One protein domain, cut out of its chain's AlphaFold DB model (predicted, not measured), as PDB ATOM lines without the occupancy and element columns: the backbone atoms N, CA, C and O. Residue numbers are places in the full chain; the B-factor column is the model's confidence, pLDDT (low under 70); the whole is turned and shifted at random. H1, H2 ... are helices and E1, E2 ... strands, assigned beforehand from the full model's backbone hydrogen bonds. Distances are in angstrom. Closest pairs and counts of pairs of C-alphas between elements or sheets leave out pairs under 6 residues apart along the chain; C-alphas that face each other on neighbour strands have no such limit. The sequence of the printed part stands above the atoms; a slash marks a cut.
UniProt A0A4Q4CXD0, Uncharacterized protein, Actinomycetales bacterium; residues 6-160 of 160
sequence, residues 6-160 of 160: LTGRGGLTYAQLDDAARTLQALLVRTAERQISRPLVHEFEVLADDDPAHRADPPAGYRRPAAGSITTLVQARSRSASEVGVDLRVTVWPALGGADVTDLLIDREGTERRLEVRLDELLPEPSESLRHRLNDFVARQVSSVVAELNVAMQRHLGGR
ATOM      1  N   LEU A   6     210.453 181.334 163.587       83.00
ATOM      2  CA  LEU A   6     209.043 180.973 163.456       83.00
ATOM      3  C   LEU A   6     208.731 179.689 164.222       83.00
ATOM      4  O   LEU A   6     208.820 178.565 163.708       83.00
ATOM      5  N   THR A   7     208.320 179.855 165.476       75.19
ATOM      6  CA  THR A   7     207.833 178.756 166.315       75.19
ATOM      7  C   THR A   7     206.606 178.106 165.668       75.19
ATOM      8  O   THR A   7     205.613 178.782 165.411       75.19
ATOM      9  N   GLY A   8     206.680 176.802 165.380       72.75
ATOM     10  CA  GLY A   8     205.633 176.045 164.673       72.75
ATOM     11  C   GLY A   8     205.992 175.652 163.236       72.75
ATOM     12  O   GLY A   8     205.488 174.647 162.750       72.75
ATOM     13  N   ARG A   9     206.943 176.345 162.592       79.56
ATOM     14  CA  ARG A   9     207.483 175.983 161.263       79.56
ATOM     15  C   ARG A   9     208.874 175.369 161.358       79.56
ATOM     16  O   ARG A   9     209.800 175.779 160.669       79.56
ATOM     17  N   GLY A  10     209.056 174.456 162.310       77.31
ATOM     18  CA  GLY A  10     210.346 173.791 162.529       77.31
ATOM     19  C   GLY A  10     211.487 174.717 162.972       77.31
ATOM     20  O   GLY A  10     212.644 174.327 162.865       77.31
ATOM     21  N   GLY A  11     211.185 175.925 163.462       82.44
ATOM     22  CA  GLY A  11     212.202 176.892 163.888       82.44
ATOM     23  C   GLY A  11     212.904 177.604 162.730       82.44
ATOM     24  O   GLY A  11     214.030 178.059 162.892       82.44
ATOM     25  N   LEU A  12     212.261 177.694 161.567       86.50
ATOM     26  CA  LEU A  12     212.785 178.464 160.443       86.50
ATOM     27  C   LEU A  12     212.723 179.963 160.702       86.50
ATOM     28  O   LEU A  12     211.820 180.433 161.386       86.50
ATOM     29  N   THR A  13     213.636 180.717 160.106       91.75
ATOM     30  CA  THR A  13     213.577 182.180 160.111       91.75
ATOM     31  C   THR A  13     212.734 182.721 158.957       91.75
ATOM     32  O   THR A  13     212.427 182.012 157.990       91.75
ATOM     33  N   TYR A  14     212.366 184.002 159.020       91.69
ATOM     34  CA  TYR A  14     211.697 184.650 157.896       91.69
ATOM     35  C   TYR A  14     212.559 184.691 156.630       91.69
ATOM     36  O   TYR A  14     212.011 184.440 155.554       91.69
ATOM     37  N   ALA A  15     213.872 184.929 156.720       90.62
ATOM     38  CA  ALA A  15     214.725 184.891 155.530       90.62
ATOM     39  C   ALA A  15     214.786 183.490 154.908       90.62
ATOM     40  O   ALA A  15     214.707 183.370 153.687       90.62
ATOM     41  N   GLN A  16     214.835 182.431 155.721       91.94
ATOM     42  CA  GLN A  16     214.789 181.055 155.213       91.94
ATOM     43  C   GLN A  16     213.467 180.753 154.494       91.94
ATOM     44  O   GLN A  16     213.455 180.087 153.458       91.94
ATOM     45  N   LEU A  17     212.350 181.272 155.009       91.88
ATOM     46  CA  LEU A  17     211.049 181.140 154.357       91.88
ATOM     47  C   LEU A  17     210.971 181.951 153.048       91.88
ATOM     48  O   LEU A  17     210.390 181.482 152.072       91.88
ATOM     49  N   ASP A  18     211.598 183.129 152.998       92.12
ATOM     50  CA  ASP A  18     211.714 183.938 151.775       92.12
ATOM     51  C   ASP A  18     212.576 183.240 150.707       92.12
ATOM     52  O   ASP A  18     212.227 183.249 149.525       92.12
ATOM     53  N   ASP A  19     213.676 182.597 151.104       91.81
ATOM     54  CA  ASP A  19     214.517 181.793 150.207       91.81
ATOM     55  C   ASP A  19     213.763 180.588 149.636       91.81
ATOM     56  O   ASP A  19     213.871 180.267 148.445       91.81
ATOM     57  N   ALA A  20     212.943 179.940 150.461       93.06
ATOM     58  CA  ALA A  20     212.076 178.869 150.003       93.06
ATOM     59  C   ALA A  20     210.998 179.379 149.031       93.06
ATOM     60  O   ALA A  20     210.764 178.754 147.995       93.06
ATOM     61  N   ALA A  21     210.396 180.541 149.298       92.69
ATOM     62  CA  ALA A  21     209.439 181.168 148.386       92.69
ATOM     63  C   ALA A  21     210.069 181.470 147.011       92.69
ATOM     64  O   ALA A  21     209.470 181.160 145.978       92.69
ATOM     65  N   ARG A  22     211.313 181.977 146.980       90.44
ATOM     66  CA  ARG A  22     212.089 182.169 145.737       90.44
ATOM     67  C   ARG A  22     212.356 180.851 145.012       90.44
ATOM     68  O   ARG A  22     212.200 180.755 143.797       90.44
ATOM     69  N   THR A  23     212.717 179.809 145.756       92.69
ATOM     70  CA  THR A  23     212.946 178.467 145.198       92.69
ATOM     71  C   THR A  23     211.677 177.911 144.543       92.69
ATOM     72  O   THR A  23     211.735 177.356 143.440       92.69
ATOM     73  N   LEU A  24     210.522 178.096 145.188       94.00
ATOM     74  CA  LEU A  24     209.221 177.688 144.665       94.00
ATOM     75  C   LEU A  24     208.846 178.464 143.398       94.00
ATOM     76  O   LEU A  24     208.403 177.860 142.422       94.00
ATOM     77  N   GLN A  25     209.074 179.775 143.375       90.31
ATOM     78  CA  GLN A  25     208.848 180.602 142.189       90.31
ATOM     79  C   GLN A  25     209.727 180.158 141.013       90.31
ATOM     80  O   GLN A  25     209.217 179.920 139.920       90.31
ATOM     81  N   ALA A  26     211.024 179.928 141.233       88.94
ATOM     82  CA  ALA A  26     211.912 179.419 140.188       88.94
ATOM     83  C   ALA A  26     211.475 178.034 139.669       88.94
ATOM     84  O   ALA A  26     211.688 177.683 138.505       88.94
ATOM     85  N   LEU A  27     210.875 177.196 140.520       91.31
ATOM     86  CA  LEU A  27     210.283 175.929 140.094       91.31
ATOM     87  C   LEU A  27     209.003 176.143 139.267       91.31
ATOM     88  O   LEU A  27     208.819 175.455 138.260       91.31
ATOM     89  N   LEU A  28     208.151 177.092 139.658       89.75
ATOM     90  CA  LEU A  28     206.943 177.477 138.927       89.75
ATOM     91  C   LEU A  28     207.290 177.972 137.516       89.75
ATOM     92  O   LEU A  28     206.743 177.436 136.553       89.75
ATOM     93  N   VAL A  29     208.238 178.908 137.385       85.62
ATOM     94  CA  VAL A  29     208.701 179.454 136.093       85.62
ATOM     95  C   VAL A  29     209.204 178.336 135.182       85.62
ATOM     96  O   VAL A  29     208.673 178.144 134.090       85.62
ATOM     97  N   ARG A  30     210.128 177.496 135.668       87.12
ATOM     98  CA  ARG A  30     210.652 176.352 134.895       87.12
ATOM     99  C   ARG A  30     209.564 175.360 134.482       87.12
ATOM    100  O   ARG A  30     209.685 174.694 133.455       87.12
ATOM    101  N   THR A  31     208.519 175.209 135.293       87.94
ATOM    102  CA  THR A  31     207.382 174.333 134.975       87.94
ATOM    103  C   THR A  31     206.498 174.963 133.901       87.94
ATOM    104  O   THR A  31     206.084 174.265 132.974       87.94
ATOM    105  N   ALA A  32     206.262 176.275 133.980       82.50
ATOM    106  CA  ALA A  32     205.538 177.042 132.972       82.50
ATOM    107  C   ALA A  32     206.246 177.016 131.615       82.50
ATOM    108  O   ALA A  32     205.621 176.639 130.627       82.50
ATOM    109  N   GLU A  33     207.547 177.307 131.567       80.75
ATOM    110  CA  GLU A  33     208.349 177.283 130.335       80.75
ATOM    111  C   GLU A  33     208.228 175.940 129.595       80.75
ATOM    112  O   GLU A  33     207.958 175.903 128.393       80.75
ATOM    113  N   ARG A  34     208.336 174.821 130.326       81.94
ATOM    114  CA  ARG A  34     208.188 173.466 129.761       81.94
ATOM    115  C   ARG A  34     206.777 173.157 129.266       81.94
ATOM    116  O   ARG A  34     206.618 172.312 128.389       81.94
ATOM    117  N   GLN A  35     205.749 173.750 129.872       77.25
ATOM    118  CA  GLN A  35     204.356 173.550 129.463       77.25
ATOM    119  C   GLN A  35     204.019 174.382 128.222       77.25
ATOM    120  O   GLN A  35     203.428 173.873 127.270       77.25
ATOM    121  N   ILE A  36     204.461 175.638 128.199       71.19
ATOM    122  CA  ILE A  36     204.281 176.570 127.080       71.19
ATOM    123  C   ILE A  36     204.939 176.026 125.806       71.19
ATOM    124  O   ILE A  36     204.355 176.111 124.724       71.19
ATOM    125  N   SER A  37     206.118 175.407 125.927       66.00
ATOM    126  CA  SER A  37     206.884 174.907 124.784       66.00
ATOM    127  C   SER A  37     206.251 173.716 124.045       66.00
ATOM    128  O   SER A  37     206.806 173.289 123.036       66.00
ATOM    129  N   ARG A  38     205.141 173.127 124.528       61.59
ATOM    130  CA  ARG A  38     204.609 171.852 123.996       61.59
ATOM    131  C   ARG A  38     203.464 171.990 122.973       61.59
ATOM    132  O   ARG A  38     203.433 171.147 122.082       61.59
ATOM    133  N   PRO A  39     202.536 172.969 123.058       53.53
ATOM    134  CA  PRO A  39     201.494 173.108 122.022       53.53
ATOM    135  C   PRO A  39     201.147 174.544 121.562       53.53
ATOM    136  O   PRO A  39     200.422 174.683 120.581       53.53
ATOM    137  N   LEU A  40     201.612 175.611 122.227       55.81
ATOM    138  CA  LEU A  40     201.047 176.971 122.062       55.81
ATOM    139  C   LEU A  40     201.916 177.964 121.277       55.81
ATOM    140  O   LEU A  40     201.444 179.037 120.902       55.81
ATOM    141  N   VAL A  41     203.167 177.603 120.989       58.19
ATOM    142  CA  VAL A  41     204.184 178.504 120.408       58.19
ATOM    143  C   VAL A  41     203.815 179.008 119.005       58.19
ATOM    144  O   VAL A  41     204.244 180.092 118.595       58.19
ATOM    145  N   HIS A  42     203.027 178.232 118.258       62.03
ATOM    146  CA  HIS A  42     202.682 178.545 116.869       62.03
ATOM    147  C   HIS A  42     201.730 179.739 116.734       62.03
ATOM    148  O   HIS A  42     201.804 180.449 115.735       62.03
ATOM    149  N   GLU A  43     200.878 179.987 117.731       63.44
ATOM    150  CA  GLU A  43     199.834 181.018 117.661       63.44
ATOM    151  C   GLU A  43     200.056 182.150 118.671       63.44
ATOM    152  O   GLU A  43     199.722 183.305 118.390       63.44
ATOM    153  N   PHE A  44     200.708 181.844 119.797       65.06
ATOM    154  CA  PHE A  44     200.906 182.787 120.888       65.06
ATOM    155  C   PHE A  44     202.381 182.940 121.253       65.06
ATOM    156  O   PHE A  44     203.151 181.978 121.295       65.06
ATOM    157  N   GLU A  45     202.781 184.174 121.530       66.81
ATOM    158  CA  GLU A  45     204.023 184.462 122.238       66.81
ATOM    159  C   GLU A  45     203.715 184.489 123.730       66.81
ATOM    160  O   GLU A  45     202.846 185.253 124.144       66.81
ATOM    161  N   VAL A  46     204.391 183.642 124.511       65.25
ATOM    162  CA  VAL A  46     204.242 183.610 125.966       65.25
ATOM    163  C   VAL A  46     205.576 183.935 126.623       65.25
ATOM    164  O   VAL A  46     206.558 183.228 126.397       65.25
ATOM    165  N   LEU A  47     205.595 184.988 127.433       67.12
ATOM    166  CA  LEU A  47     206.762 185.439 128.189       67.12
ATOM    167  C   LEU A  47     206.463 185.316 129.677       67.12
ATOM    168  O   LEU A  47     205.409 185.772 130.117       67.12
ATOM    169  N   ALA A  48     207.370 184.688 130.424       67.06
ATOM    170  CA  ALA A  48     207.326 184.616 131.878       67.06
ATOM    171  C   ALA A  48     208.523 185.391 132.433       67.06
ATOM    172  O   ALA A  48     209.658 185.031 132.133       67.06
ATOM    173  N   ASP A  49     208.266 186.443 133.204       65.06
ATOM    174  CA  ASP A  49     209.315 187.267 133.816       65.06
ATOM    175  C   ASP A  49     208.945 187.629 135.259       65.06
ATOM    176  O   ASP A  49     207.775 187.547 135.657       65.06
ATOM    177  N   ASP A  50     209.948 188.016 136.039       68.81
ATOM    178  CA  ASP A  50     209.758 188.547 137.381       68.81
ATOM    179  C   ASP A  50     209.060 189.913 137.292       68.81
ATOM    180  O   ASP A  50     209.515 190.822 136.597       68.81
ATOM    181  N   ASP A  51     207.941 190.079 138.001       67.44
ATOM    182  CA  ASP A  51     207.223 191.356 138.062       67.44
ATOM    183  C   ASP A  51     207.560 192.084 139.375       67.44
ATOM    184  O   ASP A  51     207.047 191.711 140.436       67.44
ATOM    185  N   PRO A  52     208.396 193.141 139.347       61.81
ATOM    186  CA  PRO A  52     208.681 193.934 140.536       61.81
ATOM    187  C   PRO A  52     207.492 194.823 140.935       61.81
ATOM    188  O   PRO A  52     207.522 195.443 142.004       61.81
ATOM    189  N   ALA A  53     206.451 194.944 140.101       59.53
ATOM    190  CA  ALA A  53     205.285 195.758 140.403       59.53
ATOM    191  C   ALA A  53     204.364 195.029 141.389       59.53
ATOM    192  O   ALA A  53     203.658 194.078 141.066       59.53
ATOM    193  N   HIS A  54     204.337 195.539 142.615       59.22
ATOM    194  CA  HIS A  54     203.508 195.026 143.693       59.22
ATOM    195  C   HIS A  54     202.066 195.488 143.494       59.22
ATOM    196  O   HIS A  54     201.775 196.672 143.668       59.22
ATOM    197  N   ARG A  55     201.165 194.576 143.116       67.56
ATOM    198  CA  ARG A  55     199.760 194.931 142.846       67.56
ATOM    199  C   ARG A  55     198.770 194.381 143.863       67.56
ATOM    200  O   ARG A  55     197.726 194.996 144.056       67.56
ATOM    201  N   ALA A  56     199.104 193.274 144.523       73.94
ATOM    202  CA  ALA A  56     198.238 192.628 145.498       73.94
ATOM    203  C   ALA A  56     198.774 192.745 146.933       73.94
ATOM    204  O   ALA A  56     199.988 192.737 147.192       73.94
ATOM    205  N   ASP A  57     197.838 192.837 147.874       84.75
ATOM    206  CA  ASP A  57     198.110 192.631 149.290       84.75
ATOM    207  C   ASP A  57     198.175 191.129 149.597       84.75
ATOM    208  O   ASP A  57     197.462 190.342 148.964       84.75
ATOM    209  N   PRO A  58     199.029 190.709 150.549       88.75
ATOM    210  CA  PRO A  58     199.118 189.307 150.924       88.75
ATOM    211  C   PRO A  58     197.767 188.809 151.473       88.75
ATOM    212  O   PRO A  58     197.116 189.524 152.242       88.75
ATOM    213  N   PRO A  59     197.348 187.574 151.137       91.19
ATOM    214  CA  PRO A  59     196.189 186.948 151.762       91.19
ATOM    215  C   PRO A  59     196.339 186.847 153.289       91.19
ATOM    216  O   PRO A  59     197.449 186.828 153.823       91.19
ATOM    217  N   ALA A  60     195.217 186.744 154.008       92.38
ATOM    218  CA  ALA A  60     195.224 186.622 155.465       92.38
ATOM    219  C   ALA A  60     196.097 185.442 155.935       92.38
ATOM    220  O   ALA A  60     196.009 184.345 155.392       92.38
ATOM    221  N   GLY A  61     196.939 185.683 156.944       93.44
ATOM    222  CA  GLY A  61     197.907 184.700 157.446       93.44
ATOM    223  C   GLY A  61     199.225 184.648 156.667       93.44
ATOM    224  O   GLY A  61     200.156 183.972 157.101       93.44
ATOM    225  N   TYR A  62     199.349 185.401 155.574       93.50
ATOM    226  CA  TYR A  62     200.568 185.516 154.782       93.50
ATOM    227  C   TYR A  62     201.178 186.911 154.878       93.50
ATOM    228  O   TYR A  62     200.556 187.862 155.352       93.50
ATOM    229  N   ARG A  63     202.428 187.035 154.433       92.06
ATOM    230  CA  ARG A  63     203.157 188.302 154.423       92.06
ATOM    231  C   ARG A  63     203.860 188.534 153.099       92.06
ATOM    232  O   ARG A  63     204.083 187.620 152.311       92.06
ATOM    233  N   ARG A  64     204.279 189.779 152.900       88.69
ATOM    234  CA  ARG A  64     205.202 190.140 151.828       88.69
ATOM    235  C   ARG A  64     206.638 189.716 152.208       88.69
ATOM    236  O   ARG A  64     207.045 189.950 153.352       88.69
ATOM    237  N   PRO A  65     207.392 189.078 151.298       84.12
ATOM    238  CA  PRO A  65     208.835 188.880 151.440       84.12
ATOM    239  C   PRO A  65     209.587 190.196 151.682       84.12
ATOM    240  O   PRO A  65     209.163 191.257 151.222       84.12
ATOM    241  N   ALA A  66     210.741 190.145 152.353       79.81
ATOM    242  CA  ALA A  66     211.543 191.346 152.620       79.81
ATOM    243  C   ALA A  66     212.065 192.008 151.331       79.81
ATOM    244  O   ALA A  66     212.195 193.227 151.255       79.81
ATOM    245  N   ALA A  67     212.323 191.199 150.299       72.00
ATOM    246  CA  ALA A  67     212.721 191.666 148.972       72.00
ATOM    247  C   ALA A  67     211.559 192.275 148.160       72.00
ATOM    248  O   ALA A  67     211.782 192.752 147.051       72.00
ATOM    249  N   GLY A  68     210.333 192.255 148.693       73.00
ATOM    250  CA  GLY A  68     209.134 192.684 147.988       73.00
ATOM    251  C   GLY A  68     208.260 191.510 147.557       73.00
ATOM    252  O   GLY A  68     207.998 190.616 148.353       73.00
ATOM    253  N   SER A  69     207.768 191.522 146.320       71.88
ATOM    254  CA  SER A  69     206.913 190.477 145.758       71.88
ATOM    255  C   SER A  69     207.738 189.429 145.024       71.88
ATOM    256  O   SER A  69     208.712 189.754 144.351       71.88
ATOM    257  N   ILE A  70     207.322 188.171 145.129       75.44
ATOM    258  CA  ILE A  70     207.860 187.065 144.338       75.44
ATOM    259  C   ILE A  70     206.771 186.715 143.322       75.44
ATOM    260  O   ILE A  70     205.976 185.796 143.530       75.44
ATOM    261  N   THR A  71     206.667 187.538 142.277       76.56
ATOM    262  CA  THR A  71     205.595 187.468 141.275       76.56
ATOM    263  C   THR A  71     206.163 187.100 139.919       76.56
ATOM    264  O   THR A  71     207.135 187.693 139.468       76.56
ATOM    265  N   THR A  72     205.520 186.152 139.248       78.69
ATOM    266  CA  THR A  72     205.756 185.855 137.837       78.69
ATOM    267  C   THR A  72     204.613 186.436 137.013       78.69
ATOM    268  O   THR A  72     203.447 186.086 137.232       78.69
ATOM    269  N   LEU A  73     204.942 187.302 136.055       74.88
ATOM    270  CA  LEU A  73     204.023 187.773 135.024       74.88
ATOM    271  C   LEU A  73     204.144 186.868 133.803       74.88
ATOM    272  O   LEU A  73     205.213 186.747 133.220       74.88
ATOM    273  N   VAL A  74     203.026 186.277 133.402       72.88
ATOM    274  CA  VAL A  74     202.872 185.549 132.150       72.88
ATOM    275  C   VAL A  74     202.095 186.431 131.183       72.88
ATOM    276  O   VAL A  74     200.909 186.682 131.393       72.88
ATOM    277  N   GLN A  75     202.755 186.899 130.128       72.62
ATOM    278  CA  GLN A  75     202.106 187.637 129.048       72.62
ATOM    279  C   GLN A  75     201.914 186.711 127.869       72.62
ATOM    280  O   GLN A  75     202.893 186.158 127.381       72.62
ATOM    281  N   ALA A  76     200.683 186.566 127.400       74.00
ATOM    282  CA  ALA A  76     200.384 185.829 126.188       74.00
ATOM    283  C   ALA A  76     199.800 186.779 125.143       74.00
ATOM    284  O   ALA A  76     198.851 187.506 125.435       74.00
ATOM    285  N   ARG A  77     200.368 186.800 123.934       76.31
ATOM    286  CA  ARG A  77     199.929 187.679 122.836       76.31
ATOM    287  C   ARG A  77     199.670 186.891 121.569       76.31
ATOM    288  O   ARG A  77     200.429 185.978 121.251       76.31
ATOM    289  N   SER A  78     198.624 187.265 120.838       72.25
ATOM    290  CA  SER A  78     198.375 186.708 119.509       72.25
ATOM    291  C   SER A  78     199.440 187.188 118.528       72.25
ATOM    292  O   SER A  78     199.733 188.381 118.437       72.25
ATOM    293  N   ARG A  79     200.008 186.257 117.754       73.06
ATOM    294  CA  ARG A  79     200.944 186.597 116.671       73.06
ATOM    295  C   ARG A  79     200.248 187.249 115.474       73.06
ATOM    296  O   ARG A  79     200.890 187.994 114.739       73.06
ATOM    297  N   SER A  80     198.966 186.953 115.255       72.56
ATOM    298  CA  SER A  80     198.177 187.445 114.116       72.56
ATOM    299  C   SER A  80     197.408 188.735 114.419       72.56
ATOM    300  O   SER A  80     197.054 189.453 113.487       72.56
ATOM    301  N   ALA A  81     197.185 189.046 115.698       68.62
ATOM    302  CA  ALA A  81     196.571 190.283 116.178       68.62
ATOM    303  C   ALA A  81     197.340 190.784 117.411       68.62
ATOM    304  O   ALA A  81     196.967 190.506 118.550       68.62
ATOM    305  N   SER A  82     198.449 191.487 117.176       66.31
ATOM    306  CA  SER A  82     199.419 191.897 118.206       66.31
ATOM    307  C   SER A  82     198.844 192.758 119.340       66.31
ATOM    308  O   SER A  82     199.410 192.817 120.430       66.31
ATOM    309  N   GLU A  83     197.717 193.419 119.092       72.75
ATOM    310  CA  GLU A  83     196.943 194.207 120.047       72.75
ATOM    311  C   GLU A  83     196.114 193.351 121.020       72.75
ATOM    312  O   GLU A  83     195.610 193.868 122.017       72.75
ATOM    313  N   VAL A  84     195.973 192.048 120.754       74.94
ATOM    314  CA  VAL A  84     195.265 191.100 121.614       74.94
ATOM    315  C   VAL A  84     196.268 190.367 122.498       74.94
ATOM    316  O   VAL A  84     197.071 189.554 122.031       74.94
ATOM    317  N   GLY A  85     196.188 190.633 123.801       76.19
ATOM    318  CA  GLY A  85     197.010 189.980 124.808       76.19
ATOM    319  C   GLY A  85     196.272 189.755 126.121       76.19
ATOM    320  O   GLY A  85     195.282 190.424 126.419       76.19
ATOM    321  N   VAL A  86     196.772 188.802 126.900       80.06
ATOM    322  CA  VAL A  86     196.320 188.498 128.257       80.06
ATOM    323  C   VAL A  86     197.540 188.484 129.167       80.06
ATOM    324  O   VAL A  86     198.531 187.813 128.880       80.06
ATOM    325  N   ASP A  87     197.439 189.219 130.270       82.50
ATOM    326  CA  ASP A  87     198.426 189.230 131.343       82.50
ATOM    327  C   ASP A  87     197.898 188.396 132.513       82.50
ATOM    328  O   ASP A  87     196.788 188.618 133.000       82.50
ATOM    329  N   LEU A  88     198.717 187.478 133.011       83.75
ATOM    330  CA  LEU A  88     198.433 186.680 134.197       83.75
ATOM    331  C   LEU A  88     199.564 186.853 135.205       83.75
ATOM    332  O   LEU A  88     200.728 186.720 134.854       83.75
ATOM    333  N   ARG A  89     199.227 187.104 136.470       87.44
ATOM    334  CA  ARG A  89     200.206 187.208 137.559       87.44
ATOM    335  C   ARG A  89     200.015 186.082 138.558       87.44
ATOM    336  O   ARG A  89     198.887 185.792 138.960       87.44
ATOM    337  N   VAL A  90     201.118 185.453 138.942       88.62
ATOM    338  CA  VAL A  90     201.156 184.475 140.031       88.62
ATOM    339  C   VAL A  90     202.160 184.937 141.063       88.62
ATOM    340  O   VAL A  90     203.320 185.154 140.721       88.62
ATOM    341  N   THR A  91     201.728 185.037 142.313       90.31
ATOM    342  CA  THR A  91     202.560 185.504 143.422       90.31
ATOM    343  C   THR A  91     202.753 184.388 144.440       90.31
ATOM    344  O   THR A  91     201.815 183.653 144.753       90.31
ATOM    345  N   VAL A  92     203.982 184.239 144.937       92.44
ATOM    346  CA  VAL A  92     204.308 183.322 146.034       92.44
ATOM    347  C   VAL A  92     204.355 184.099 147.344       92.44
ATOM    348  O   VAL A  92     205.167 185.008 147.516       92.44
ATOM    349  N   TRP A  93     203.498 183.708 148.280       93.25
ATOM    350  CA  TRP A  93     203.365 184.326 149.587       93.25
ATOM    351  C   TRP A  93     203.955 183.426 150.679       93.25
ATOM    352  O   TRP A  93     203.441 182.323 150.900       93.25
ATOM    353  N   PRO A  94     205.009 183.863 151.385       94.00
ATOM    354  CA  PRO A  94     205.457 183.219 152.607       94.00
ATOM    355  C   PRO A  94     204.478 183.504 153.745       94.00
ATOM    356  O   PRO A  94     203.932 184.605 153.878       94.00
ATOM    357  N   ALA A  95     204.253 182.506 154.585       93.62
ATOM    358  CA  ALA A  95     203.349 182.642 155.708       93.62
ATOM    359  C   ALA A  95     203.885 183.572 156.811       93.62
ATOM    360  O   ALA A  95     205.090 183.682 157.064       93.62
ATOM    361  N   LEU A  96     202.961 184.236 157.504       91.56
ATOM    362  CA  LEU A  96     203.242 185.054 158.678       91.56
ATOM    363  C   LEU A  96     203.478 184.153 159.901       91.56
ATOM    364  O   LEU A  96     202.848 183.099 160.041       91.56
ATOM    365  N   GLY A  97     204.401 184.526 160.787       85.81
ATOM    366  CA  GLY A  97     204.656 183.796 162.030       85.81
ATOM    367  C   GLY A  97     203.403 183.692 162.902       85.81
ATOM    368  O   GLY A  97     202.631 184.641 163.002       85.81
ATOM    369  N   GLY A  98     203.173 182.515 163.491       83.00
ATOM    370  CA  GLY A  98     202.014 182.248 164.353       83.00
ATOM    371  C   GLY A  98     200.664 182.108 163.635       83.00
ATOM    372  O   GLY A  98     199.675 181.798 164.293       83.00
ATOM    373  N   ALA A  99     200.601 182.303 162.314       87.75
ATOM    374  CA  ALA A  99     199.389 182.059 161.540       87.75
ATOM    375  C   ALA A  99     199.167 180.556 161.305       87.75
ATOM    376  O   ALA A  99     200.100 179.847 160.922       87.75
ATOM    377  N   ASP A 100     197.922 180.103 161.470       89.56
ATOM    378  CA  ASP A 100     197.481 178.731 161.186       89.56
ATOM    379  C   ASP A 100     197.214 178.543 159.681       89.56
ATOM    380  O   ASP A 100     196.078 178.440 159.224       89.56
ATOM    381  N   VAL A 101     198.290 178.625 158.894       92.06
ATOM    382  CA  VAL A 101     198.284 178.469 157.432       92.06
ATOM    383  C   VAL A 101     199.517 177.696 156.966       92.06
ATOM    384  O   VAL A 101     200.559 177.697 157.636       92.06
ATOM    385  N   THR A 102     199.417 177.089 155.780       93.12
ATOM    386  CA  THR A 102     200.528 176.402 155.109       93.12
ATOM    387  C   THR A 102     201.705 177.349 154.848       93.12
ATOM    388  O   THR A 102     201.505 178.529 154.567       93.12
ATOM    389  N   ASP A 103     202.933 176.825 154.923       94.62
ATOM    390  CA  ASP A 103     204.185 177.595 154.891       94.62
ATOM    391  C   ASP A 103     204.308 178.564 153.708       94.62
ATOM    392  O   ASP A 103     204.732 179.709 153.886       94.62
ATOM    393  N   LEU A 104     203.941 178.106 152.509       94.94
ATOM    394  CA  LEU A 104     203.974 178.879 151.274       94.94
ATOM    395  C   LEU A 104     202.634 178.762 150.545       94.94
ATOM    396  O   LEU A 104     201.997 177.704 150.526       94.94
ATOM    397  N   LEU A 105     202.236 179.843 149.883       95.62
ATOM    398  CA  LEU A 105     201.041 179.898 149.050       95.62
ATOM    399  C   LEU A 105     201.381 180.451 147.673       95.62
ATOM    400  O   LEU A 105     201.919 181.544 147.556       95.62
ATOM    401  N   ILE A 106     201.010 179.721 146.629       94.56
ATOM    402  CA  ILE A 106     200.965 180.232 145.261       94.56
ATOM    403  C   ILE A 106     199.557 180.771 145.015       94.56
ATOM    404  O   ILE A 106     198.585 180.029 145.165       94.56
ATOM    405  N   ASP A 107     199.438 182.031 144.615       92.94
ATOM    406  CA  ASP A 107     198.163 182.716 144.396       92.94
ATOM    407  C   ASP A 107     198.130 183.344 142.998       92.94
ATOM    408  O   ASP A 107     199.036 184.092 142.626       92.94
ATOM    409  N   ARG A 108     197.102 183.030 142.197       90.56
ATOM    410  CA  ARG A 108     196.865 183.724 140.923       90.56
ATOM    411  C   ARG A 108     196.048 184.980 141.187       90.56
ATOM    412  O   ARG A 108     194.858 184.889 141.506       90.56
ATOM    413  N   GLU A 109     196.662 186.132 140.939       87.62
ATOM    414  CA  GLU A 109     196.037 187.432 141.160       87.62
ATOM    415  C   GLU A 109     194.730 187.577 140.368       87.62
ATOM    416  O   GLU A 109     194.617 187.153 139.213       87.62
ATOM    417  N   GLY A 110     193.725 188.182 141.008       84.00
ATOM    418  CA  GLY A 110     192.399 188.387 140.422       84.00
ATOM    419  C   GLY A 110     191.526 187.129 140.351       84.00
ATOM    420  O   GLY A 110     190.469 187.168 139.724       84.00
ATOM    421  N   THR A 111     191.937 186.017 140.972       86.62
ATOM    422  CA  THR A 111     191.162 184.767 141.011       86.62
ATOM    423  C   THR A 111     191.217 184.103 142.389       86.62
ATOM    424  O   THR A 111     192.021 184.472 143.235       86.62
ATOM    425  N   GLU A 112     190.404 183.067 142.601       87.88
ATOM    426  CA  GLU A 112     190.478 182.208 143.797       87.88
ATOM    427  C   GLU A 112     191.460 181.030 143.627       87.88
ATOM    428  O   GLU A 112     191.523 180.126 144.462       87.88
ATOM    429  N   ARG A 113     192.213 180.978 142.517       90.50
ATOM    430  CA  ARG A 113     193.083 179.838 142.208       90.50
ATOM    431  C   ARG A 113     194.362 179.909 143.028       90.50
ATOM    432  O   ARG A 113     195.224 180.749 142.779       90.50
ATOM    433  N   ARG A 114     194.499 178.945 143.934       94.19
ATOM    434  CA  ARG A 114     195.596 178.849 144.893       94.19
ATOM    435  C   ARG A 114     196.214 177.457 144.930       94.19
ATOM    436  O   ARG A 114     195.537 176.472 144.629       94.19
ATOM    437  N   LEU A 115     197.487 177.383 145.309       96.62
ATOM    438  CA  LEU A 115     198.176 176.137 145.635       96.62
ATOM    439  C   LEU A 115     199.003 176.320 146.909       96.62
ATOM    440  O   LEU A 115     199.946 177.107 146.944       96.62
ATOM    441  N   GLU A 116     198.651 175.562 147.939       96.75
ATOM    442  CA  GLU A 116     199.382 175.501 149.200       96.75
ATOM    443  C   GLU A 116     200.561 174.529 149.105       96.75
ATOM    444  O   GLU A 116     200.438 173.413 148.580       96.75
ATOM    445  N   VAL A 117     201.711 174.959 149.624       96.56
ATOM    446  CA  VAL A 117     202.968 174.213 149.555       96.56
ATOM    447  C   VAL A 117     203.634 174.201 150.922       96.56
ATOM    448  O   VAL A 117     203.998 175.249 151.458       96.56
ATOM    449  N   ARG A 118     203.816 173.002 151.476       94.44
ATOM    450  CA  ARG A 118     204.611 172.823 152.690       94.44
ATOM    451  C   ARG A 118     206.092 172.804 152.346       94.44
ATOM    452  O   ARG A 118     206.487 172.348 151.271       94.44
ATOM    453  N   LEU A 119     206.928 173.244 153.276       93.31
ATOM    454  CA  LEU A 119     208.369 173.294 153.045       93.31
ATOM    455  C   LEU A 119     209.020 171.925 152.906       93.31
ATOM    456  O   LEU A 119     209.948 171.778 152.114       93.31
ATOM    457  N   ASP A 120     208.519 170.923 153.622       93.00
ATOM    458  CA  ASP A 120     209.034 169.554 153.547       93.00
ATOM    459  C   ASP A 120     208.730 168.862 152.208       93.00
ATOM    460  O   ASP A 120     209.351 167.860 151.864       93.00
ATOM    461  N   GLU A 121     207.806 169.411 151.419       95.00
ATOM    462  CA  GLU A 121     207.548 168.963 150.056       95.00
ATOM    463  C   GLU A 121     208.446 169.653 149.024       95.00
ATOM    464  O   GLU A 121     208.513 169.183 147.885       95.00
ATOM    465  N   LEU A 122     209.080 170.771 149.391       95.00
ATOM    466  CA  LEU A 122     209.891 171.621 148.517       95.00
ATOM    467  C   LEU A 122     211.395 171.417 148.730       95.00
ATOM    468  O   LEU A 122     212.152 171.473 147.759       95.00
ATOM    469  N   LEU A 123     211.820 171.226 149.980       91.38
ATOM    470  CA  LEU A 123     213.220 171.187 150.390       91.38
ATOM    471  C   LEU A 123     213.608 169.814 150.972       91.38
ATOM    472  O   LEU A 123     212.793 169.185 151.644       91.38
ATOM    473  N   PRO A 124     214.867 169.364 150.782       90.12
ATOM    474  CA  PRO A 124     215.921 170.012 149.990       90.12
ATOM    475  C   PRO A 124     215.676 169.921 148.476       90.12
ATOM    476  O   PRO A 124     216.203 170.733 147.720       90.12
ATOM    477  N   GLU A 125     214.845 168.973 148.042       92.56
ATOM    478  CA  GLU A 125     214.407 168.844 146.658       92.56
ATOM    479  C   GLU A 125     212.881 168.715 146.576       92.56
ATOM    480  O   GLU A 125     212.277 168.067 147.435       92.56
ATOM    481  N   PRO A 126     212.245 169.256 145.517       94.62
ATOM    482  CA  PRO A 126     210.805 169.145 145.353       94.62
ATOM    483  C   PRO A 126     210.368 167.687 145.204       94.62
ATOM    484  O   PRO A 126     210.819 166.989 144.285       94.62
ATOM    485  N   SER A 127     209.432 167.269 146.053       97.00
ATOM    486  CA  SER A 127     208.790 165.957 146.012       97.00
ATOM    487  C   SER A 127     208.043 165.720 144.695       97.00
ATOM    488  O   SER A 127     207.593 166.654 144.022       97.00
ATOM    489  N   GLU A 128     207.861 164.454 144.322       95.94
ATOM    490  CA  GLU A 128     207.105 164.089 143.119       95.94
ATOM    491  C   GLU A 128     205.641 164.559 143.185       95.94
ATOM    492  O   GLU A 128     205.112 165.073 142.196       95.94
ATOM    493  N   SER A 129     205.026 164.469 144.370       95.69
ATOM    494  CA  SER A 129     203.676 164.976 144.644       95.69
ATOM    495  C   SER A 129     203.571 166.481 144.383       95.69
ATOM    496  O   SER A 129     202.682 166.928 143.653       95.69
ATOM    497  N   LEU A 130     204.508 167.279 144.914       96.31
ATOM    498  CA  LEU A 130     204.541 168.720 144.657       96.31
ATOM    499  C   LEU A 130     204.728 169.014 143.167       96.31
ATOM    500  O   LEU A 130     204.025 169.862 142.620       96.31
ATOM    501  N   ARG A 131     205.624 168.293 142.485       95.00
ATOM    502  CA  ARG A 131     205.847 168.462 141.039       95.00
ATOM    503  C   ARG A 131     204.581 168.190 140.228       95.00
ATOM    504  O   ARG A 131     204.299 168.959 139.314       95.00
ATOM    505  N   HIS A 132     203.815 167.151 140.565       95.19
ATOM    506  CA  HIS A 132     202.534 166.859 139.912       95.19
ATOM    507  C   HIS A 132     201.505 167.966 140.157       95.19
ATOM    508  O   HIS A 132     200.969 168.519 139.200       95.19
ATOM    509  N   ARG A 133     201.286 168.366 141.417       96.50
ATOM    510  CA  ARG A 133     200.328 169.435 141.757       96.50
ATOM    511  C   ARG A 133     200.690 170.769 141.105       96.50
ATOM    512  O   ARG A 133     199.810 171.475 140.616       96.50
ATOM    513  N   LEU A 134     201.979 171.103 141.064       94.31
ATOM    514  CA  LEU A 134     202.476 172.308 140.409       94.31
ATOM    515  C   LEU A 134     202.276 172.245 138.892       94.31
ATOM    516  O   LEU A 134     201.851 173.228 138.290       94.31
ATOM    517  N   ASN A 135     202.541 171.091 138.279       91.44
ATOM    518  CA  ASN A 135     202.302 170.874 136.857       91.44
ATOM    519  C   ASN A 135     200.818 171.070 136.508       91.44
ATOM    520  O   ASN A 135     200.508 171.849 135.607       91.44
ATOM    521  N   ASP A 136     199.915 170.460 137.276       92.94
ATOM    522  CA  ASP A 136     198.469 170.611 137.099       92.94
ATOM    523  C   ASP A 136     198.015 172.059 137.298       92.94
ATOM    524  O   ASP A 136     197.195 172.576 136.532       92.94
ATOM    525  N   PHE A 137     198.548 172.738 138.319       92.44
ATOM    526  CA  PHE A 137     198.261 174.147 138.569       92.44
ATOM    527  C   PHE A 137     198.650 175.005 137.360       92.44
ATOM    528  O   PHE A 137     197.819 175.767 136.861       92.44
ATOM    529  N   VAL A 138     199.874 174.838 136.851       88.00
ATOM    530  CA  VAL A 138     200.385 175.551 135.672       88.00
ATOM    531  C   VAL A 138     199.553 175.232 134.431       88.00
ATOM    532  O   VAL A 138     199.124 176.153 133.738       88.00
ATOM    533  N   ALA A 139     199.257 173.957 134.168       86.38
ATOM    534  CA  ALA A 139     198.469 173.536 133.011       86.38
ATOM    535  C   ALA A 139     197.075 174.185 132.993       86.38
ATOM    536  O   ALA A 139     196.595 174.623 131.942       86.38
ATOM    537  N   ARG A 140     196.436 174.322 134.164       88.50
ATOM    538  CA  ARG A 140     195.157 175.034 134.299       88.50
ATOM    539  C   ARG A 140     195.286 176.529 134.012       88.50
ATOM    540  O   ARG A 140     194.383 177.083 133.388       88.50
ATOM    541  N   GLN A 141     196.369 177.179 134.445       85.75
ATOM    542  CA  GLN A 141     196.579 178.602 134.149       85.75
ATOM    543  C   GLN A 141     196.818 178.832 132.660       85.75
ATOM    544  O   GLN A 141     196.170 179.689 132.068       85.75
ATOM    545  N   VAL A 142     197.664 178.008 132.041       80.19
ATOM    546  CA  VAL A 142     197.920 178.044 130.598       80.19
ATOM    547  C   VAL A 142     196.616 177.860 129.813       80.19
ATOM    548  O   VAL A 142     196.306 178.662 128.938       80.19
ATOM    549  N   SER A 143     195.799 176.871 130.181       82.25
ATOM    550  CA  SER A 143     194.499 176.637 129.534       82.25
ATOM    551  C   SER A 143     193.538 177.824 129.692       82.25
ATOM    552  O   SER A 143     192.834 178.172 128.747       82.25
ATOM    553  N   SER A 144     193.523 178.469 130.867       83.50
ATOM    554  CA  SER A 144     192.728 179.683 131.123       83.50
ATOM    555  C   SER A 144     193.150 180.828 130.207       83.50
ATOM    556  O   SER A 144     192.300 181.443 129.576       83.50
ATOM    557  N   VAL A 145     194.457 181.073 130.094       80.62
ATOM    558  CA  VAL A 145     195.017 182.142 129.257       80.62
ATOM    559  C   VAL A 145     194.661 181.933 127.786       80.62
ATOM    560  O   VAL A 145     194.222 182.868 127.122       80.62
ATOM    561  N   VAL A 146     194.770 180.702 127.284       78.75
ATOM    562  CA  VAL A 146     194.388 180.365 125.902       78.75
ATOM    563  C   VAL A 146     192.897 180.596 125.663       78.75
ATOM    564  O   VAL A 146     192.513 181.163 124.642       78.75
ATOM    565  N   ALA A 147     192.041 180.193 126.605       82.75
ATOM    566  CA  ALA A 147     190.606 180.432 126.501       82.75
ATOM    567  C   ALA A 147     190.275 181.937 126.491       82.75
ATOM    568  O   ALA A 147     189.483 182.385 125.662       82.75
ATOM    569  N   GLU A 148     190.906 182.719 127.370       83.19
ATOM    570  CA  GLU A 148     190.739 184.175 127.448       83.19
ATOM    571  C   GLU A 148     191.201 184.870 126.154       83.19
ATOM    572  O   GLU A 148     190.489 185.726 125.624       83.19
ATOM    573  N   LEU A 149     192.335 184.443 125.590       79.75
ATOM    574  CA  LEU A 149     192.842 184.937 124.309       79.75
ATOM    575  C   LEU A 149     191.908 184.620 123.143       79.75
ATOM    576  O   LEU A 149     191.607 185.509 122.348       79.75
ATOM    577  N   ASN A 150     191.403 183.389 123.061       79.75
ATOM    578  CA  ASN A 150     190.463 182.994 122.014       79.75
ATOM    579  C   ASN A 150     189.190 183.848 122.053       79.75
ATOM    580  O   ASN A 150     188.719 184.315 121.016       79.75
ATOM    581  N   VAL A 151     188.657 184.112 123.251       84.69
ATOM    582  CA  VAL A 151     187.503 185.003 123.432       84.69
ATOM    583  C   VAL A 151     187.837 186.433 122.999       84.69
ATOM    584  O   VAL A 151     187.037 187.072 122.313       84.69
ATOM    585  N   ALA A 152     189.010 186.949 123.373       82.62
ATOM    586  CA  ALA A 152     189.441 188.289 122.988       82.62
ATOM    587  C   ALA A 152     189.609 188.426 121.462       82.62
ATOM    588  O   ALA A 152     189.130 189.398 120.877       82.62
ATOM    589  N   MET A 153     190.194 187.422 120.803       80.88
ATOM    590  CA  MET A 153     190.328 187.368 119.345       80.88
ATOM    591  C   MET A 153     188.972 187.325 118.638       80.88
ATOM    592  O   MET A 153     188.752 188.079 117.693       80.88
ATOM    593  N   GLN A 154     188.035 186.492 119.102       81.94
ATOM    594  CA  GLN A 154     186.687 186.425 118.521       81.94
ATOM    595  C   GLN A 154     185.950 187.763 118.626       81.94
ATOM    596  O   GLN A 154     185.305 188.181 117.667       81.94
ATOM    597  N   ARG A 155     186.075 188.463 119.760       82.88
ATOM    598  CA  ARG A 155     185.504 189.809 119.932       82.88
ATOM    599  C   ARG A 155     186.137 190.823 118.985       82.88
ATOM    600  O   ARG A 155     185.422 191.645 118.426       82.88
ATOM    601  N   HIS A 156     187.451 190.752 118.795       81.06
ATOM    602  CA  HIS A 156     188.157 191.632 117.869       81.06
ATOM    603  C   HIS A 156     187.723 191.396 116.411       81.06
ATOM    604  O   HIS A 156     187.491 192.348 115.672       81.06
ATOM    605  N   LEU A 157     187.566 190.132 116.004       75.94
ATOM    606  CA  LEU A 157     187.179 189.764 114.639       75.94
ATOM    607  C   LEU A 157     185.688 189.998 114.347       75.94
ATOM    608  O   LEU A 157     185.352 190.383 113.234       75.94
ATOM    609  N   GLY A 158     184.806 189.769 115.324       72.44
ATOM    610  CA  GLY A 158     183.354 189.955 115.186       72.44
ATOM    611  C   GLY A 158     182.849 191.369 115.496       72.44
ATOM    612  O   GLY A 158     181.660 191.629 115.341       72.44
ATOM    613  N   GLY A 159     183.723 192.261 115.973       58.81
ATOM    614  CA  GLY A 159     183.429 193.676 116.238       58.81
ATOM    615  C   GLY A 159     183.777 194.627 115.083       58.81
ATOM    616  O   GLY A 159     183.717 195.843 115.273       58.81
ATOM    617  N   ARG A 160     184.172 194.085 113.925       49.19
ATOM    618  CA  ARG A 160     184.272 194.785 112.636       49.19
ATOM    619  C   ARG A 160     183.005 194.568 111.821       49.19
ATOM    620  O   ARG A 160     182.646 195.512 111.085       49.19
TER     621      ARG A 160
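Overview. This is residues 6 to 160 of the 160 residues of an uncharacterized protein of Actinomycetales bacterium (UniProt A0A4Q4CXD0). A twisted, curled antiparallel sheet of five strands has two long helices, H1 and H2, over one of its faces; H1 runs along the long strand E3, and H2 passes the last part of H1 at a steep angle. The two helices and the sheet make two layers, the helices on one face. The printed part has 155 residues, with two named helices and five named strands that follow along the chain as H1 E1 E2 E3 E4 E5 H2; the sheet's order is E1 - E2 - E3 - E4 - E5, and the class is mixed, helices and strands. It is compact, with a radius of gyration of the C-alphas of 16.9 A, and only just elongated, spanning 60 by 30 by 22 A.

Along the chain. Start at Leu 6 and find C-alpha 14 at (211.697, 184.650, 157.896); from there H1, residues 14 to 36, runs 32.7 A. Next come E1, residues 44 to 50, 19.6 A, and E2, residues 71 to 78, 22.9 A. E3, residues 85 to 94, is the longest strand at 29.8 A; look for C-alpha 85 at (197.010, 189.980, 124.808). Read on to E4, residues 104 to 108, and E5, residues 114 to 117. H2, residues 128 to 158, runs 44.9 A and ends with C-alpha 158 at (183.354, 189.955, 115.186).

Arrangement. Begin with the sheet, a meander, each strand the antiparallel neighbour of the one before; its edge strands are E1 and E5. Within hydrogen-bond range are N 47 and O 75, 2.9 A, in the hairpin of E1 and E2, and N 74 and O 88, 2.8 A, in that of E2 and E3. Look also at N 93 and O 105, 2.8 A, in the hairpin of E3 and E4, and N 106 and O 115, 2.8 A, in that of E4 and E5. H1 is on the sheet at a height of 7.2 A, over E3 and along the strands, at 23 degrees to E3 on the local plane. Their closest C-alphas are those of Ala 21 and Val 92, 6.0 A. H2 is on the sheet too; its closest C-alphas with E3 are those of Leu 149 and Val 86, 6.4 A. H1, with residues 28 to 36 alone, touches residues 134 to 142 of H2; the closest C-alphas are those of Ala 32 and Val 138, 6.0 A. The two helices run the same way at a steep tilt of 56 degrees. In H1 and H2 every O i to N i+4 pair is within hydrogen-bond range.

Size, cuts and confidence. The C-alphas of Gly 11 and Arg 160, the two farthest apart, are 61.0 A from each other. The printed part has no cut. The link from E1 to E2, residues 51 to 70, is long; that from E4 to E5 is tight. Look at the B-factor column for a mean pLDDT of the printed part of 82.8; it is under 70 at residues 37 to 55, 81 to 82 and 159 to 160.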